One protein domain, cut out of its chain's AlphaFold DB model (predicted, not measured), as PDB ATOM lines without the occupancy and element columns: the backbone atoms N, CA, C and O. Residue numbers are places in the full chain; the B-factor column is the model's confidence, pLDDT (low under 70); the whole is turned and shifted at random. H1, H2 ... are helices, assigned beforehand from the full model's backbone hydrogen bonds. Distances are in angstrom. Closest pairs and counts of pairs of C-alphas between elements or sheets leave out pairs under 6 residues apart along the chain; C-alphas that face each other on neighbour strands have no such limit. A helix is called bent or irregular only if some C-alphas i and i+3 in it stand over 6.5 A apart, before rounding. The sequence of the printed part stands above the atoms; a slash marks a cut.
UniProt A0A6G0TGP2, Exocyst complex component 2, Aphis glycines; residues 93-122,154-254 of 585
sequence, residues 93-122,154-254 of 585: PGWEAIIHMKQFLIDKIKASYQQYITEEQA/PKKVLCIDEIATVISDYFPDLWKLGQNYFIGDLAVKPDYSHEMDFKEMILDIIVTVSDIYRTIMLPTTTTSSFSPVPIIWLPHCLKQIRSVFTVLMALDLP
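Overview. This is residues 93 to 122 and 154 to 254 of the 585 residues of the protein "Exocyst complex component 2" of Aphis glycines (UniProt A0A6G0TGP2). Long helices lie side by side in an elongated bundle of H1, the bent H2 and H3, and H4 packs on H2a, away from H1. The printed part has 131 residues, with four named helices, H1 to H4, and no named strand: all helix. It is only just compact, close to loose, with a radius of gyration of the C-alphas of 16.7 A and spans of 51 by 27 by 22 A.

Arrangement. H1, residues 93 to 122, touches H2a, residues 155 to 169, opposite ways; the closest C-alphas, of Ile 109 and Ile 163, are 5.8 A apart. H2, residues 155 to 183, was assigned as one helix by its hydrogen bonds but is bent, C-alphas 169 and 172 being 6.9 A apart; its arm H2b, residues 172 to 183, touches H1, closest at the C-alphas of Met 101 and Leu 174, 6.3 A. H3, residues 194 to 217, touches H1 the same way, with residues 201 to 212 alone, closest at the C-alphas of Ile 106 and Ile 205, 6.7 A. H4, residues 231 to 250, only just irregular with C-alphas 232 and 235 6.8 A apart, touches H2a, closest at the C-alphas of Ala 164 and Val 244, 5.8 A. Every O i to N i+4 pair is within hydrogen-bond range in H1, H2a, H2b and H3, and 14 of 16 in H4.

Along the chain. H1, 42.5 A long, begins at C-alpha 93 (199.621, 287.030, 189.008); H3 is 34.7 A long; H4, 29.8 A, ends at C-alpha 250 (197.079, 261.673, 179.337).

Size, cuts and confidence. Residues 123 to 153 are not printed, a gap of 14.5 A between C-alphas 122 and 154. The link from H3 to H4 is long; the model's pLDDT is under 70 at residues 122, 187, 219 to 229 and 231.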
ATOM      1  N   PRO A  93     198.923 288.022 188.194       81.38
ATOM      2  CA  PRO A  93     199.621 287.030 189.008       81.38
ATOM      3  C   PRO A  93     199.419 285.593 188.500       81.38
ATOM      4  O   PRO A  93     200.216 284.716 188.824       81.38
ATOM      5  N   GLY A  94     198.362 285.325 187.723       83.62
ATOM      6  CA  GLY A  94     198.130 284.016 187.117       83.62
ATOM      7  C   GLY A  94     199.105 283.749 185.973       83.62
ATOM      8  O   GLY A  94     199.725 282.686 185.932       83.62
ATOM      9  N   TRP A  95     199.290 284.734 185.096       86.94
ATOM     10  CA  TRP A  95     200.241 284.660 183.989       86.94
ATOM     11  C   TRP A  95     201.702 284.699 184.462       86.94
ATOM     12  O   TRP A  95     202.514 283.893 184.005       86.94
ATOM     13  N   GLU A  96     202.032 285.545 185.450       85.06
ATOM     14  CA  GLU A  96     203.359 285.560 186.093       85.06
ATOM     15  C   GLU A  96     203.733 284.159 186.622       85.06
ATOM     16  O   GLU A  96     204.842 283.673 186.384       85.06
ATOM     17  N   ALA A  97     202.798 283.457 187.274       86.19
ATOM     18  CA  ALA A  97     203.031 282.104 187.783       86.19
ATOM     19  C   ALA A  97     203.353 281.088 186.672       86.19
ATOM     20  O   ALA A  97     204.235 280.243 186.843       86.19
ATOM     21  N   ILE A  98     202.662 281.181 185.530       88.56
ATOM     22  CA  ILE A  98     202.878 280.311 184.365       88.56
ATOM     23  C   ILE A  98     204.277 280.535 183.781       88.56
ATOM     24  O   ILE A  98     205.008 279.566 183.567       88.56
ATOM     25  N   ILE A  99     204.685 281.795 183.590       88.56
ATOM     26  CA  ILE A  99     206.022 282.142 183.081       88.56
ATOM     27  C   ILE A  99     207.115 281.603 184.011       88.56
ATOM     28  O   ILE A  99     208.076 280.988 183.546       88.56
ATOM     29  N   HIS A 100     206.967 281.785 185.325       87.38
ATOM     30  CA  HIS A 100     207.957 281.298 186.286       87.38
ATOM     31  C   HIS A 100     208.033 279.772 186.339       87.38
ATOM     32  O   HIS A 100     209.132 279.224 186.433       87.38
ATOM     33  N   MET A 101     206.896 279.076 186.224       87.25
ATOM     34  CA  MET A 101     206.880 277.614 186.157       87.25
ATOM     35  C   MET A 101     207.537 277.103 184.866       87.25
ATOM     36  O   MET A 101     208.335 276.167 184.923       87.25
ATOM     37  N   LYS A 102     207.280 277.748 183.715       90.19
ATOM     38  CA  LYS A 102     207.980 277.459 182.449       90.19
ATOM     39  C   LYS A 102     209.488 277.596 182.615       90.19
ATOM     40  O   LYS A 102     210.226 276.679 182.264       90.19
ATOM     41  N   GLN A 103     209.934 278.742 183.125       90.00
ATOM     42  CA  GLN A 103     211.354 279.051 183.250       90.00
ATOM     43  C   GLN A 103     212.052 278.045 184.167       90.00
ATOM     44  O   GLN A 103     213.069 277.476 183.785       90.00
ATOM     45  N   PHE A 104     211.449 277.740 185.320       91.12
ATOM     46  CA  PHE A 104     211.940 276.708 186.230       91.12
ATOM     47  C   PHE A 104     212.081 275.342 185.548       91.12
ATOM     48  O   PHE A 104     213.110 274.682 185.698       91.12
ATOM     49  N   LEU A 105     211.067 274.922 184.786       91.12
ATOM     50  CA  LEU A 105     211.066 273.634 184.098       91.12
ATOM     51  C   LEU A 105     212.154 273.569 183.013       91.12
ATOM     52  O   LEU A 105     212.902 272.593 182.958       91.12
ATOM     53  N   ILE A 106     212.301 274.617 182.196       90.50
ATOM     54  CA  ILE A 106     213.360 274.699 181.177       90.50
ATOM     55  C   ILE A 106     214.747 274.715 181.819       90.50
ATOM     56  O   ILE A 106     215.634 274.000 181.354       90.50
ATOM     57  N   ASP A 107     214.940 275.498 182.880       91.12
ATOM     58  CA  ASP A 107     216.226 275.593 183.570       91.12
ATOM     59  C   ASP A 107     216.607 274.254 184.202       91.12
ATOM     60  O   ASP A 107     217.765 273.855 184.123       91.12
ATOM     61  N   LYS A 108     215.636 273.508 184.747       90.69
ATOM     62  CA  LYS A 108     215.858 272.147 185.251       90.69
ATOM     63  C   LYS A 108     216.278 271.176 184.151       90.69
ATOM     64  O   LYS A 108     217.281 270.491 184.320       90.69
ATOM     65  N   ILE A 109     215.568 271.152 183.023       91.94
ATOM     66  CA  ILE A 109     215.898 270.273 181.885       91.94
ATOM     67  C   ILE A 109     217.291 270.601 181.333       91.94
ATOM     68  O   ILE A 109     218.109 269.707 181.118       91.94
ATOM     69  N   LYS A 110     217.583 271.891 181.130       90.12
ATOM     70  CA  LYS A 110     218.885 272.344 180.629       90.12
ATOM     71  C   LYS A 110     220.005 272.074 181.627       90.12
ATOM     72  O   LYS A 110     221.086 271.692 181.193       90.12
ATOM     73  N   ALA A 111     219.765 272.230 182.929       89.75
ATOM     74  CA  ALA A 111     220.750 271.929 183.962       89.75
ATOM     75  C   ALA A 111     221.112 270.437 183.987       89.75
ATOM     76  O   ALA A 111     222.302 270.128 183.977       89.75
ATOM     77  N   SER A 112     220.128 269.527 183.928       88.69
ATOM     78  CA  SER A 112     220.386 268.080 183.825       88.69
ATOM     79  C   SER A 112     221.228 267.746 182.587       88.69
ATOM     80  O   SER A 112     222.230 267.037 182.672       88.69
ATOM     81  N   TYR A 113     220.903 268.345 181.436       87.69
ATOM     82  CA  TYR A 113     221.681 268.144 180.212       87.69
ATOM     83  C   TYR A 113     223.104 268.733 180.281       87.69
ATOM     84  O   TYR A 113     224.069 268.099 179.851       87.69
ATOM     85  N   GLN A 114     223.270 269.929 180.848       86.25
ATOM     86  CA  GLN A 114     224.576 270.578 181.015       86.25
ATOM     87  C   GLN A 114     225.473 269.849 182.015       86.25
ATOM     88  O   GLN A 114     226.685 269.765 181.793       86.25
ATOM     89  N   GLN A 115     224.894 269.318 183.093       85.06
ATOM     90  CA  GLN A 115     225.612 268.486 184.050       85.06
ATOM     91  C   GLN A 115     226.184 267.256 183.339       85.06
ATOM     92  O   GLN A 115     227.382 266.991 183.441       85.06
ATOM     93  N   TYR A 116     225.366 266.585 182.528       82.31
ATOM     94  CA  TYR A 116     225.806 265.469 181.698       82.31
ATOM     95  C   TYR A 116     226.966 265.847 180.753       82.31
ATOM     96  O   TYR A 116     228.001 265.179 180.780       82.31
ATOM     97  N   ILE A 117     226.851 266.937 179.980       80.88
ATOM     98  CA  ILE A 117     227.918 267.375 179.055       80.88
ATOM     99  C   ILE A 117     229.223 267.662 179.805       80.88
ATOM    100  O   ILE A 117     230.295 267.226 179.386       80.88
ATOM    101  N   THR A 118     229.138 268.408 180.908       81.88
ATOM    102  CA  THR A 118     230.313 268.840 181.681       81.88
ATOM    103  C   THR A 118     231.058 267.634 182.248       81.88
ATOM    104  O   THR A 118     232.287 267.564 182.212       81.88
ATOM    105  N   GLU A 119     230.313 266.651 182.751       75.75
ATOM    106  CA  GLU A 119     230.875 265.428 183.304       75.75
ATOM    107  C   GLU A 119     231.435 264.469 182.243       75.75
ATOM    108  O   GLU A 119     232.368 263.720 182.539       75.75
ATOM    109  N   GLU A 120     230.895 264.466 181.020       73.06
ATOM    110  CA  GLU A 120     231.442 263.677 179.909       73.06
ATOM    111  C   GLU A 120     232.758 264.283 179.397       73.06
ATOM    112  O   GLU A 120     233.744 263.562 179.262       73.06
ATOM    113  N   GLN A 121     232.825 265.609 179.246       71.62
ATOM    114  CA  GLN A 121     234.058 266.321 178.876       71.62
ATOM    115  C   GLN A 121     235.173 266.165 179.923       71.62
ATOM    116  O   GLN A 121     236.351 266.076 179.577       71.62
ATOM    117  N   ALA A 122     234.824 266.086 181.213       67.75
ATOM    118  CA  ALA A 122     235.793 265.830 182.279       67.75
ATOM    119  C   ALA A 122     236.437 264.434 182.164       67.75
ATOM    120  O   ALA A 122     237.631 264.281 182.436       67.75
ATOM    121  N   PRO A 154     225.150 254.225 182.495       80.81
ATOM    122  CA  PRO A 154     225.845 255.262 181.764       80.81
ATOM    123  C   PRO A 154     225.203 256.607 182.070       80.81
ATOM    124  O   PRO A 154     223.983 256.739 182.084       80.81
ATOM    125  N   LYS A 155     226.022 257.646 182.219       80.56
ATOM    126  CA  LYS A 155     225.535 258.999 182.537       80.56
ATOM    127  C   LYS A 155     224.511 259.536 181.526       80.56
ATOM    128  O   LYS A 155     223.638 260.314 181.887       80.56
ATOM    129  N   LYS A 156     224.588 259.073 180.272       82.38
ATOM    130  CA  LYS A 156     223.597 259.330 179.210       82.38
ATOM    131  C   LYS A 156     222.197 258.855 179.590       82.38
ATOM    132  O   LYS A 156     221.222 259.536 179.301       82.38
ATOM    133  N   VAL A 157     222.119 257.684 180.217       85.81
ATOM    134  CA  VAL A 157     220.874 257.048 180.656       85.81
ATOM    135  C   VAL A 157     220.321 257.790 181.868       85.81
ATOM    136  O   VAL A 157     219.172 258.210 181.828       85.81
ATOM    137  N   LEU A 158     221.175 258.104 182.851       86.50
ATOM    138  CA  LEU A 158     220.797 258.930 184.006       86.50
ATOM    139  C   LEU A 158     220.214 260.289 183.586       86.50
ATOM    140  O   LEU A 158     219.205 260.725 184.125       86.50
ATOM    141  N   CYS A 159     220.811 260.940 182.584       88.75
ATOM    142  CA  CYS A 159     220.298 262.197 182.038       88.75
ATOM    143  C   CYS A 159     218.894 262.036 181.427       88.75
ATOM    144  O   CYS A 159     218.024 262.881 181.643       88.75
ATOM    145  N   ILE A 160     218.639 260.938 180.701       89.75
ATOM    146  CA  ILE A 160     217.294 260.634 180.193       89.75
ATOM    147  C   ILE A 160     216.308 260.443 181.338       89.75
ATOM    148  O   ILE A 160     215.214 261.004 181.274       89.75
ATOM    149  N   ASP A 161     216.690 259.684 182.362       90.38
ATOM    150  CA  ASP A 161     215.841 259.374 183.511       90.38
ATOM    151  C   ASP A 161     215.512 260.639 184.317       90.38
ATOM    152  O   ASP A 161     214.356 260.856 184.692       90.38
ATOM    153  N   GLU A 162     216.484 261.535 184.508       91.44
ATOM    154  CA  GLU A 162     216.265 262.842 185.129       91.44
ATOM    155  C   GLU A 162     215.302 263.710 184.314       91.44
ATOM    156  O   GLU A 162     214.335 264.235 184.868       91.44
ATOM    157  N   ILE A 163     215.510 263.836 182.997       92.31
ATOM    158  CA  ILE A 163     214.618 264.622 182.127       92.31
ATOM    159  C   ILE A 163     213.208 264.021 182.129       92.31
ATOM    160  O   ILE A 163     212.224 264.757 182.233       92.31
ATOM    161  N   ALA A 164     213.097 262.693 182.059       93.12
ATOM    162  CA  ALA A 164     211.819 261.994 182.103       93.12
ATOM    163  C   ALA A 164     211.080 262.237 183.427       93.12
ATOM    164  O   ALA A 164     209.871 262.484 183.421       93.12
ATOM    165  N   THR A 165     211.809 262.242 184.543       93.69
ATOM    166  CA  THR A 165     211.275 262.551 185.877       93.69
ATOM    167  C   THR A 165     210.817 264.006 185.962       93.69
ATOM    168  O   THR A 165     209.685 264.271 186.357       93.69
ATOM    169  N   VAL A 166     211.639 264.960 185.510       92.75
ATOM    170  CA  VAL A 166     211.294 266.394 185.514       92.75
ATOM    171  C   VAL A 166     210.026 266.664 184.702       92.75
ATOM    172  O   VAL A 166     209.142 267.391 185.160       92.75
ATOM    173  N   ILE A 167     209.902 266.069 183.513       93.56
ATOM    174  CA  ILE A 167     208.689 266.214 182.705       93.56
ATOM    175  C   ILE A 167     207.497 265.550 183.389       93.56
ATOM    176  O   ILE A 167     206.437 266.162 183.467       93.56
ATOM    177  N   SER A 168     207.657 264.345 183.929       92.56
ATOM    178  CA  SER A 168     206.547 263.627 184.564       92.56
ATOM    179  C   SER A 168     206.020 264.327 185.822       92.56
ATOM    180  O   SER A 168     204.808 264.334 186.041       92.56
ATOM    181  N   ASP A 169     206.897 264.960 186.603       90.88
ATOM    182  CA  ASP A 169     206.541 265.580 187.882       90.88
ATOM    183  C   ASP A 169     206.003 267.010 187.731       90.88
ATOM    184  O   ASP A 169     205.020 267.372 188.381       90.88
ATOM    185  N   TYR A 170     206.619 267.841 186.880       90.38
ATOM    186  CA  TYR A 170     206.340 269.287 186.853       90.38
ATOM    187  C   TYR A 170     205.513 269.746 185.647       90.38
ATOM    188  O   TYR A 170     204.753 270.712 185.753       90.38
ATOM    189  N   PHE A 171     205.615 269.069 184.499       93.38
ATOM    190  CA  PHE A 171     204.882 269.471 183.294       93.38
ATOM    191  C   PHE A 171     203.348 269.381 183.456       93.38
ATOM    192  O   PHE A 171     202.658 270.318 183.038       93.38
ATOM    193  N   PRO A 172     202.768 268.333 184.086       93.12
ATOM    194  CA  PRO A 172     201.325 268.266 184.321       93.12
ATOM    195  C   PRO A 172     200.779 269.452 185.118       93.12
ATOM    196  O   PRO A 172     199.663 269.909 184.857       93.12
ATOM    197  N   ASP A 173     201.553 269.952 186.082       89.94
ATOM    198  CA  ASP A 173     201.165 271.090 186.909       89.94
ATOM    199  C   ASP A 173     201.189 272.396 186.107       89.94
ATOM    200  O   ASP A 173     200.235 273.169 186.208       89.94
ATOM    201  N   LEU A 174     202.190 272.603 185.241       90.50
ATOM    202  CA  LEU A 174     202.223 273.725 184.292       90.50
ATOM    203  C   LEU A 174     201.006 273.708 183.355       90.50
ATOM    204  O   LEU A 174     200.326 274.724 183.196       90.50
ATOM    205  N   TRP A 175     200.699 272.549 182.765       92.56
ATOM    206  CA  TRP A 175     199.562 272.405 181.853       92.56
ATOM    207  C   TRP A 175     198.232 272.707 182.549       92.56
ATOM    208  O   TRP A 175     197.438 273.521 182.070       92.56
ATOM    209  N   LYS A 176     198.012 272.123 183.732       90.62
ATOM    210  CA  LYS A 176     196.816 272.389 184.541       90.62
ATOM    211  C   LYS A 176     196.744 273.846 184.985       90.62
ATOM    212  O   LYS A 176     195.646 274.393 185.057       90.62
ATOM    213  N   LEU A 177     197.865 274.485 185.319       87.06
ATOM    214  CA  LEU A 177     197.891 275.897 185.698       87.06
ATOM    215  C   LEU A 177     197.397 276.780 184.545       87.06
ATOM    216  O   LEU A 177     196.503 277.595 184.765       87.06
ATOM    217  N   GLY A 178     197.883 276.542 183.323       87.69
ATOM    218  CA  GLY A 178     197.400 277.224 182.120       87.69
ATOM    219  C   GLY A 178     195.916 276.976 181.841       87.69
ATOM    220  O   GLY A 178     195.164 277.922 181.623       87.69
ATOM    221  N   GLN A 179     195.441 275.729 181.948       88.62
ATOM    222  CA  GLN A 179     194.009 275.432 181.807       88.62
ATOM    223  C   GLN A 179     193.157 276.199 182.830       88.62
ATOM    224  O   GLN A 179     192.165 276.828 182.471       88.62
ATOM    225  N   ASN A 180     193.561 276.193 184.104       86.31
ATOM    226  CA  ASN A 180     192.847 276.908 185.164       86.31
ATOM    227  C   ASN A 180     192.852 278.431 184.951       86.31
ATOM    228  O   ASN A 180     191.902 279.095 185.364       86.31
ATOM    229  N   TYR A 181     193.897 278.976 184.323       87.25
ATOM    230  CA  TYR A 181     193.982 280.386 183.957       87.25
ATOM    231  C   TYR A 181     192.928 280.755 182.907       87.25
ATOM    232  O   TYR A 181     192.082 281.604 183.179       87.25
ATOM    233  N   PHE A 182     192.890 280.056 181.768       86.19
ATOM    234  CA  PHE A 182     191.946 280.362 180.682       86.19
ATOM    235  C   PHE A 182     190.485 280.010 181.010       86.19
ATOM    236  O   PHE A 182     189.569 280.635 180.478       86.19
ATOM    237  N   ILE A 183     190.250 279.050 181.915       85.44
ATOM    238  CA  ILE A 183     188.912 278.747 182.457       85.44
ATOM    239  C   ILE A 183     188.447 279.831 183.456       85.44
ATOM    240  O   ILE A 183     187.248 279.983 183.682       85.44
ATOM    241  N   GLY A 184     189.370 280.597 184.051       78.12
ATOM    242  CA  GLY A 184     189.073 281.602 185.080       78.12
ATOM    243  C   GLY A 184     188.994 281.054 186.515       78.12
ATOM    244  O   GLY A 184     188.562 281.759 187.426       78.12
ATOM    245  N   ASP A 185     189.442 279.817 186.763       79.12
ATOM    246  CA  ASP A 185     189.449 279.182 188.099       79.12
ATOM    247  C   ASP A 185     190.555 279.739 189.032       79.12
ATOM    248  O   ASP A 185     190.594 279.476 190.240       79.12
ATOM    249  N   LEU A 186     191.462 280.559 188.488       76.81
ATOM    250  CA  LEU A 186     192.506 281.262 189.243       76.81
ATOM    251  C   LEU A 186     192.027 282.561 189.910       76.81
ATOM    252  O   LEU A 186     192.843 283.278 190.482       76.81
ATOM    253  N   ALA A 187     190.724 282.863 189.865       68.81
ATOM    254  CA  ALA A 187     190.134 284.134 190.304       68.81
ATOM    255  C   ALA A 187     190.646 285.379 189.545       68.81
ATOM    256  O   ALA A 187     190.215 286.490 189.840       68.81
ATOM    257  N   VAL A 188     191.511 285.198 188.543       73.25
ATOM    258  CA  VAL A 188     191.944 286.220 187.582       73.25
ATOM    259  C   VAL A 188     190.962 286.237 186.405       73.25
ATOM    260  O   VAL A 188     190.429 285.191 186.030       73.25
ATOM    261  N   LYS A 189     190.707 287.411 185.811       70.75
ATOM    262  CA  LYS A 189     189.975 287.483 184.537       70.75
ATOM    263  C   LYS A 189     190.883 286.953 183.422       70.75
ATOM    264  O   LYS A 189     191.962 287.515 183.269       70.75
ATOM    265  N   PRO A 190     190.474 285.930 182.656       75.44
ATOM    266  CA  PRO A 190     191.325 285.365 181.618       75.44
ATOM    267  C   PRO A 190     191.629 286.412 180.544       75.44
ATOM    268  O   PRO A 190     190.706 287.003 179.975       75.44
ATOM    269  N   ASP A 191     192.914 286.625 180.265       80.94
ATOM    270  CA  ASP A 191     193.361 287.376 179.097       80.94
ATOM    271  C   ASP A 191     193.622 286.404 177.941       80.94
ATOM    272  O   ASP A 191     194.587 285.637 177.932       80.94
ATOM    273  N   TYR A 192     192.729 286.418 176.953       82.25
ATOM    274  CA  TYR A 192     192.822 285.537 175.787       82.25
ATOM    275  C   TYR A 192     193.942 285.929 174.813       82.25
ATOM    276  O   TYR A 192     194.265 285.139 173.927       82.25
ATOM    277  N   SER A 193     194.572 287.100 174.969       82.00
ATOM    278  CA  SER A 193     195.752 287.452 174.167       82.00
ATOM    279  C   SER A 193     196.928 286.498 174.417       82.00
ATOM    280  O   SER A 193     197.676 286.196 173.490       82.00
ATOM    281  N   HIS A 194     197.012 285.921 175.620       85.38
ATOM    282  CA  HIS A 194     198.058 284.981 176.024       85.38
ATOM    283  C   HIS A 194     197.836 283.529 175.570       85.38
ATOM    284  O   HIS A 194     198.680 282.667 175.821       85.38
ATOM    285  N   GLU A 195     196.722 283.209 174.898       86.19
ATOM    286  CA  GLU A 195     196.438 281.829 174.473       86.19
ATOM    287  C   GLU A 195     197.476 281.310 173.464       86.19
ATOM    288  O   GLU A 195     197.914 280.158 173.549       86.19
ATOM    289  N   MET A 196     197.897 282.162 172.524       86.50
ATOM    290  CA  MET A 196     198.940 281.826 171.549       86.50
ATOM    291  C   MET A 196     200.305 281.683 172.223       86.50
ATOM    292  O   MET A 196     200.974 280.670 172.016       86.50
ATOM    293  N   ASP A 197     200.660 282.619 173.106       89.00
ATOM    294  CA  ASP A 197     201.911 282.584 173.871       89.00
ATOM    295  C   ASP A 197     202.026 281.301 174.707       89.00
ATOM    296  O   ASP A 197     203.095 280.695 174.802       89.00
ATOM    297  N   PHE A 198     200.916 280.843 175.300       89.88
ATOM    298  CA  PHE A 198     200.889 279.606 176.078       89.88
ATOM    299  C   PHE A 198     201.084 278.366 175.196       89.88
ATOM    300  O   PHE A 198     201.821 277.452 175.570       89.88
ATOM    301  N   LYS A 199     200.471 278.329 174.006       88.94
ATOM    302  CA  LYS A 199     200.680 277.233 173.045       88.94
ATOM    303  C   LYS A 199     202.135 277.171 172.580       88.94
ATOM    304  O   LYS A 199     202.719 276.088 172.602       88.94
ATOM    305  N   GLU A 200     202.731 278.311 172.229       89.81
ATOM    306  CA  GLU A 200     204.147 278.395 171.849       89.81
ATOM    307  C   GLU A 200     205.066 277.980 172.999       89.81
ATOM    308  O   GLU A 200     206.005 277.217 172.798       89.81
ATOM    309  N   MET A 201     204.758 278.404 174.226       91.50
ATOM    310  CA  MET A 201     205.488 278.029 175.434       91.50
ATOM    311  C   MET A 201     205.527 276.515 175.663       91.50
ATOM    312  O   MET A 201     206.584 275.966 175.980       91.50
ATOM    313  N   ILE A 202     204.383 275.845 175.521       92.94
ATOM    314  CA  ILE A 202     204.290 274.391 175.661       92.94
ATOM    315  C   ILE A 202     205.060 273.693 174.538       92.94
ATOM    316  O   ILE A 202     205.799 272.743 174.801       92.94
ATOM    317  N   LEU A 203     204.930 274.176 173.302       91.88
ATOM    318  CA  LEU A 203     205.631 273.604 172.158       91.88
ATOM    319  C   LEU A 203     207.156 273.744 172.292       91.88
ATOM    320  O   LEU A 203     207.870 272.776 172.057       91.88
ATOM    321  N   ASP A 204     207.643 274.902 172.735       91.75
ATOM    322  CA  ASP A 204     209.059 275.213 172.982       91.75
ATOM    323  C   ASP A 204     209.705 274.241 173.989       91.75
ATOM    324  O   ASP A 204     210.783 273.695 173.740       91.75
ATOM    325  N   ILE A 205     209.007 273.926 175.088       92.19
ATOM    326  CA  ILE A 205     209.455 272.918 176.063       92.19
ATOM    327  C   ILE A 205     209.586 271.543 175.398       92.19
ATOM    328  O   ILE A 205     210.613 270.876 175.533       92.19
ATOM    329  N   ILE A 206     208.550 271.110 174.678       93.44
ATOM    330  CA  ILE A 206     208.509 269.777 174.068       93.44
ATOM    331  C   ILE A 206     209.551 269.636 172.951       93.44
ATOM    332  O   ILE A 206     210.186 268.585 172.836       93.44
ATOM    333  N   VAL A 207     209.766 270.686 172.157       92.56
ATOM    334  CA  VAL A 207     210.833 270.743 171.148       92.56
ATOM    335  C   VAL A 207     212.200 270.654 171.823       92.56
ATOM    336  O   VAL A 207     212.989 269.792 171.449       92.56
ATOM    337  N   THR A 208     212.441 271.432 172.883       90.75
ATOM    338  CA  THR A 208     213.705 271.393 173.639       90.75
ATOM    339  C   THR A 208     214.010 269.988 174.170       90.75
ATOM    340  O   THR A 208     215.120 269.488 173.999       90.75
ATOM    341  N   VAL A 209     213.026 269.312 174.774       92.62
ATOM    342  CA  VAL A 209     213.178 267.925 175.257       92.62
ATOM    343  C   VAL A 209     213.462 266.964 174.104       92.62
ATOM    344  O   VAL A 209     214.345 266.113 174.209       92.62
ATOM    345  N   SER A 210     212.739 267.113 172.992       91.50
ATOM    346  CA  SER A 210     212.910 266.270 171.806       91.50
ATOM    347  C   SER A 210     214.317 266.391 171.222       91.50
ATOM    348  O   SER A 210     214.932 265.382 170.880       91.50
ATOM    349  N   ASP A 211     214.841 267.613 171.133       89.62
ATOM    350  CA  ASP A 211     216.172 267.884 170.596       89.62
ATOM    351  C   ASP A 211     217.269 267.359 171.525       89.62
ATOM    352  O   ASP A 211     218.252 266.787 171.049       89.62
ATOM    353  N   ILE A 212     217.080 267.449 172.846       88.00
ATOM    354  CA  ILE A 212     218.011 266.857 173.816       88.00
ATOM    355  C   ILE A 212     218.024 265.331 173.677       88.00
ATOM    356  O   ILE A 212     219.097 264.748 173.535       88.00
ATOM    357  N   TYR A 213     216.860 264.673 173.634       89.75
ATOM    358  CA  TYR A 213     216.798 263.220 173.452       89.75
ATOM    359  C   TYR A 213     217.465 262.763 172.156       89.75
ATOM    360  O   TYR A 213     218.242 261.806 172.182       89.75
ATOM    361  N   ARG A 214     217.236 263.465 171.037       88.44
ATOM    362  CA  ARG A 214     217.949 263.185 169.783       88.44
ATOM    363  C   ARG A 214     219.451 263.355 169.934       88.44
ATOM    364  O   ARG A 214     220.186 262.487 169.491       88.44
ATOM    365  N   THR A 215     219.900 264.428 170.576       85.06
ATOM    366  CA  THR A 215     221.334 264.705 170.731       85.06
ATOM    367  C   THR A 215     222.046 263.642 171.572       85.06
ATOM    368  O   THR A 215     223.172 263.268 171.258       85.06
ATOM    369  N   ILE A 216     221.401 263.125 172.623       82.06
ATOM    370  CA  ILE A 216     221.998 262.098 173.492       82.06
ATOM    371  C   ILE A 216     221.965 260.714 172.818       82.06
ATOM    372  O   ILE A 216     222.913 259.940 172.960       82.06
ATOM    373  N   MET A 217     220.875 260.380 172.115       80.00
ATOM    374  CA  MET A 217     220.627 259.020 171.610       80.00
ATOM    375  C   MET A 217     221.072 258.783 170.166       80.00
ATOM    376  O   MET A 217     221.441 257.660 169.834       80.00
ATOM    377  N   LEU A 218     220.999 259.790 169.293       76.31
ATOM    378  CA  LEU A 218     221.313 259.647 167.875       76.31
ATOM    379  C   LEU A 218     222.701 260.242 167.611       76.31
ATOM    380  O   LEU A 218     222.888 261.444 167.794       76.31
ATOM    381  N   PRO A 219     223.680 259.449 167.144       62.94
ATOM    382  CA  PRO A 219     224.977 259.977 166.753       62.94
ATOM    383  C   PRO A 219     224.810 260.837 165.492       62.94
ATOM    384  O   PRO A 219     224.792 260.330 164.370       62.94
ATOM    385  N   THR A 220     224.649 262.147 165.659       50.69
ATOM    386  CA  THR A 220     224.659 263.108 164.554       50.69
ATOM    387  C   THR A 220     226.095 263.347 164.089       50.69
ATOM    388  O   THR A 220     227.030 263.489 164.878       50.69
ATOM    389  N   THR A 221     226.278 263.414 162.770       42.25
ATOM    390  CA  THR A 221     227.572 263.592 162.086       42.25
ATOM    391  C   THR A 221     228.302 264.895 162.434       42.25
ATOM    392  O   THR A 221     229.462 265.055 162.070       42.25
ATOM    393  N   THR A 222     227.653 265.827 163.135       39.50
ATOM    394  CA  THR A 222     228.183 267.153 163.477       39.50
ATOM    395  C   THR A 222     228.709 267.280 164.911       39.50
ATOM    396  O   THR A 222     229.443 268.226 165.184       39.50
ATOM    397  N   THR A 223     228.407 266.340 165.815       40.16
ATOM    398  CA  THR A 223     228.850 266.361 167.229       40.16
ATOM    399  C   THR A 223     229.401 264.998 167.659       40.16
ATOM    400  O   THR A 223     229.004 264.422 168.669       40.16
ATOM    401  N   SER A 224     230.319 264.455 166.859       39.94
ATOM    402  CA  SER A 224     230.936 263.131 167.013       39.94
ATOM    403  C   SER A 224     231.984 263.040 168.139       39.94
ATOM    404  O   SER A 224     233.013 262.388 167.968       39.94
ATOM    405  N   SER A 225     231.763 263.710 169.270       45.66
ATOM    406  CA  SER A 225     232.619 263.645 170.466       45.66
ATOM    407  C   SER A 225     232.011 262.793 171.582       45.66
ATOM    408  O   SER A 225     232.494 262.813 172.700       45.66
ATOM    409  N   PHE A 226     230.917 262.078 171.322       55.56
ATOM    410  CA  PHE A 226     230.162 261.393 172.366       55.56
ATOM    411  C   PHE A 226     230.127 259.885 172.133       55.56
ATOM    412  O   PHE A 226     229.826 259.410 171.039       55.56
ATOM    413  N   SER A 227     230.430 259.121 173.186       60.38
ATOM    414  CA  SER A 227     230.404 257.652 173.140       60.38
ATOM    415  C   SER A 227     228.985 257.124 172.848       60.38
ATOM    416  O   SER A 227     228.010 257.702 173.336       60.38
ATOM    417  N   PRO A 228     228.814 256.054 172.052       65.69
ATOM    418  CA  PRO A 228     227.493 255.477 171.808       65.69
ATOM    419  C   PRO A 228     226.918 254.858 173.090       65.69
ATOM    420  O   PRO A 228     227.657 254.335 173.928       65.69
ATOM    421  N   VAL A 229     225.591 254.902 173.248       68.31
ATOM    422  CA  VAL A 229     224.898 254.269 174.382       68.31
ATOM    423  C   VAL A 229     225.089 252.751 174.309       68.31
ATOM    424  O   VAL A 229     224.868 252.167 173.244       68.31
ATOM    425  N   PRO A 230     225.468 252.081 175.413       71.12
ATOM    426  CA  PRO A 230     225.562 250.632 175.420       71.12
ATOM    427  C   PRO A 230     224.207 249.987 175.134       71.12
ATOM    428  O   PRO A 230     223.169 250.409 175.640       71.12
ATOM    429  N   ILE A 231     224.239 248.907 174.363       69.88
ATOM    430  CA  ILE A 231     223.059 248.260 173.773       69.88
ATOM    431  C   ILE A 231     222.073 247.775 174.837       69.88
ATOM    432  O   ILE A 231     220.865 247.905 174.659       69.88
ATOM    433  N   ILE A 232     222.590 247.318 175.980       74.50
ATOM    434  CA  ILE A 232     221.807 246.903 177.155       74.50
ATOM    435  C   ILE A 232     220.859 247.998 177.663       74.50
ATOM    436  O   ILE A 232     219.789 247.686 178.178       74.50
ATOM    437  N   TRP A 233     221.221 249.271 177.500       81.31
ATOM    438  CA  TRP A 233     220.443 250.393 178.021       81.31
ATOM    439  C   TRP A 233     219.493 251.011 176.992       81.31
ATOM    440  O   TRP A 233     218.590 251.746 177.378       81.31
ATOM    441  N   LEU A 234     219.633 250.689 175.701       80.88
ATOM    442  CA  LEU A 234     218.746 251.206 174.652       80.88
ATOM    443  C   LEU A 234     217.261 250.858 174.897       80.88
ATOM    444  O   LEU A 234     216.428 251.766 174.817       80.88
ATOM    445  N   PRO A 235     216.902 249.610 175.272       81.56
ATOM    446  CA  PRO A 235     215.548 249.272 175.708       81.56
ATOM    447  C   PRO A 235     215.013 250.139 176.853       81.56
ATOM    448  O   PRO A 235     213.856 250.561 176.828       81.56
ATOM    449  N   HIS A 236     215.856 250.414 177.854       84.88
ATOM    450  CA  HIS A 236     215.492 251.230 179.012       84.88
ATOM    451  C   HIS A 236     215.239 252.680 178.602       84.88
ATOM    452  O   HIS A 236     214.168 253.208 178.894       84.88
ATOM    453  N   CYS A 237     216.148 253.289 177.836       87.62
ATOM    454  CA  CYS A 237     215.972 254.646 177.313       87.62
ATOM    455  C   CYS A 237     214.668 254.786 176.514       87.62
ATOM    456  O   CYS A 237     213.909 255.734 176.715       87.62
ATOM    457  N   LEU A 238     214.370 253.818 175.639       88.00
ATOM    458  CA  LEU A 238     213.133 253.813 174.857       88.00
ATOM    459  C   LEU A 238     211.893 253.717 175.757       88.00
ATOM    460  O   LEU A 238     210.930 254.458 175.559       88.00
ATOM    461  N   LYS A 239     211.925 252.850 176.774       88.38
ATOM    462  CA  LYS A 239     210.847 252.718 177.762       88.38
ATOM    463  C   LYS A 239     210.612 254.021 178.534       88.38
ATOM    464  O   LYS A 239     209.461 254.374 178.784       88.38
ATOM    465  N   GLN A 240     211.669 254.744 178.891       90.12
ATOM    466  CA  GLN A 240     211.559 256.003 179.632       90.12
ATOM    467  C   GLN A 240     211.004 257.137 178.770       90.12
ATOM    468  O   GLN A 240     210.119 257.870 179.198       90.12
ATOM    469  N   ILE A 241     211.417 257.238 177.509       90.81
ATOM    470  CA  ILE A 241     210.840 258.232 176.592       90.81
ATOM    471  C   ILE A 241     209.360 257.910 176.300       90.81
ATOM    472  O   ILE A 241     208.522 258.813 176.237       90.81
ATOM    473  N   ARG A 242     208.998 256.623 176.202       90.81
ATOM    474  CA  ARG A 242     207.597 256.174 176.097       90.81
ATOM    475  C   ARG A 242     206.766 256.495 177.342       90.81
ATOM    476  O   ARG A 242     205.589 256.846 177.216       90.81
ATOM    477  N   SER A 243     207.358 256.427 178.536       91.50
ATOM    478  CA  SER A 243     206.671 256.806 179.778       91.50
ATOM    479  C   SER A 243     206.314 258.297 179.769       91.50
ATOM    480  O   SER A 243     205.154 258.647 180.000       91.50
ATOM    481  N   VAL A 244     207.250 259.156 179.348       91.06
ATOM    482  CA  VAL A 244     207.012 260.592 179.134       91.06
ATOM    483  C   VAL A 244     205.898 260.815 178.116       91.06
ATOM    484  O   VAL A 244     204.960 261.566 178.378       91.06
ATOM    485  N   PHE A 245     205.945 260.127 176.975       92.12
ATOM    486  CA  PHE A 245     204.903 260.243 175.954       92.12
ATOM    487  C   PHE A 245     203.518 259.842 176.482       92.12
ATOM    488  O   PHE A 245     202.528 260.512 176.193       92.12
ATOM    489  N   THR A 246     203.444 258.810 177.323       91.94
ATOM    490  CA  THR A 246     202.200 258.381 177.976       91.94
ATOM    491  C   THR A 246     201.645 259.451 178.916       91.94
ATOM    492  O   THR A 246     200.442 259.721 178.881       91.94
ATOM    493  N   VAL A 247     202.504 260.095 179.714       92.12
ATOM    494  CA  VAL A 247     202.106 261.221 180.578       92.12
ATOM    495  C   VAL A 247     201.566 262.375 179.735       92.12
ATOM    496  O   VAL A 247     200.483 262.880 180.015       92.12
ATOM    497  N   LEU A 248     202.271 262.754 178.668       91.50
ATOM    498  CA  LEU A 248     201.871 263.842 177.771       91.50
ATOM    499  C   LEU A 248     200.549 263.553 177.043       91.50
ATOM    500  O   LEU A 248     199.715 264.447 176.899       91.50
ATOM    501  N   MET A 249     200.320 262.306 176.624       89.69
ATOM    502  CA  MET A 249     199.045 261.886 176.035       89.69
ATOM    503  C   MET A 249     197.888 261.970 177.031       89.69
ATOM    504  O   MET A 249     196.801 262.388 176.651       89.69
ATOM    505  N   ALA A 250     198.109 261.605 178.298       91.62
ATOM    506  CA  ALA A 250     197.079 261.673 179.337       91.62
ATOM    507  C   ALA A 250     196.636 263.112 179.675       91.62
ATOM    508  O   ALA A 250     195.631 263.293 180.358       91.62
ATOM    509  N   LEU A 251     197.384 264.122 179.218       89.81
ATOM    510  CA  LEU A 251     197.070 265.542 179.389       89.81
ATOM    511  C   LEU A 251     196.254 266.140 178.228       89.81
ATOM    512  O   LEU A 251     195.923 267.324 178.292       89.81
ATOM    513  N   ASP A 252     195.935 265.358 177.190       86.81
ATOM    514  CA  ASP A 252     195.193 265.802 175.996       86.81
ATOM    515  C   ASP A 252     195.834 267.021 175.293       86.81
ATOM    516  O   ASP A 252     195.167 267.981 174.899       86.81
ATOM    517  N   LEU A 253     197.162 266.992 175.144       87.88
ATOM    518  CA  LEU A 253     197.928 268.051 174.478       87.88
ATOM    519  C   LEU A 253     197.624 268.160 172.969       87.88
ATOM    520  O   LEU A 253     197.221 267.177 172.336       87.88
ATOM    521  N   PRO A 254     197.898 269.327 172.347       87.62
ATOM    522  CA  PRO A 254     197.812 269.487 170.898       87.62
ATOM    523  C   PRO A 254     198.648 268.446 170.142       87.62
ATOM    524  O   PRO A 254     199.784 268.143 170.518       87.62
TER     525      PRO A 254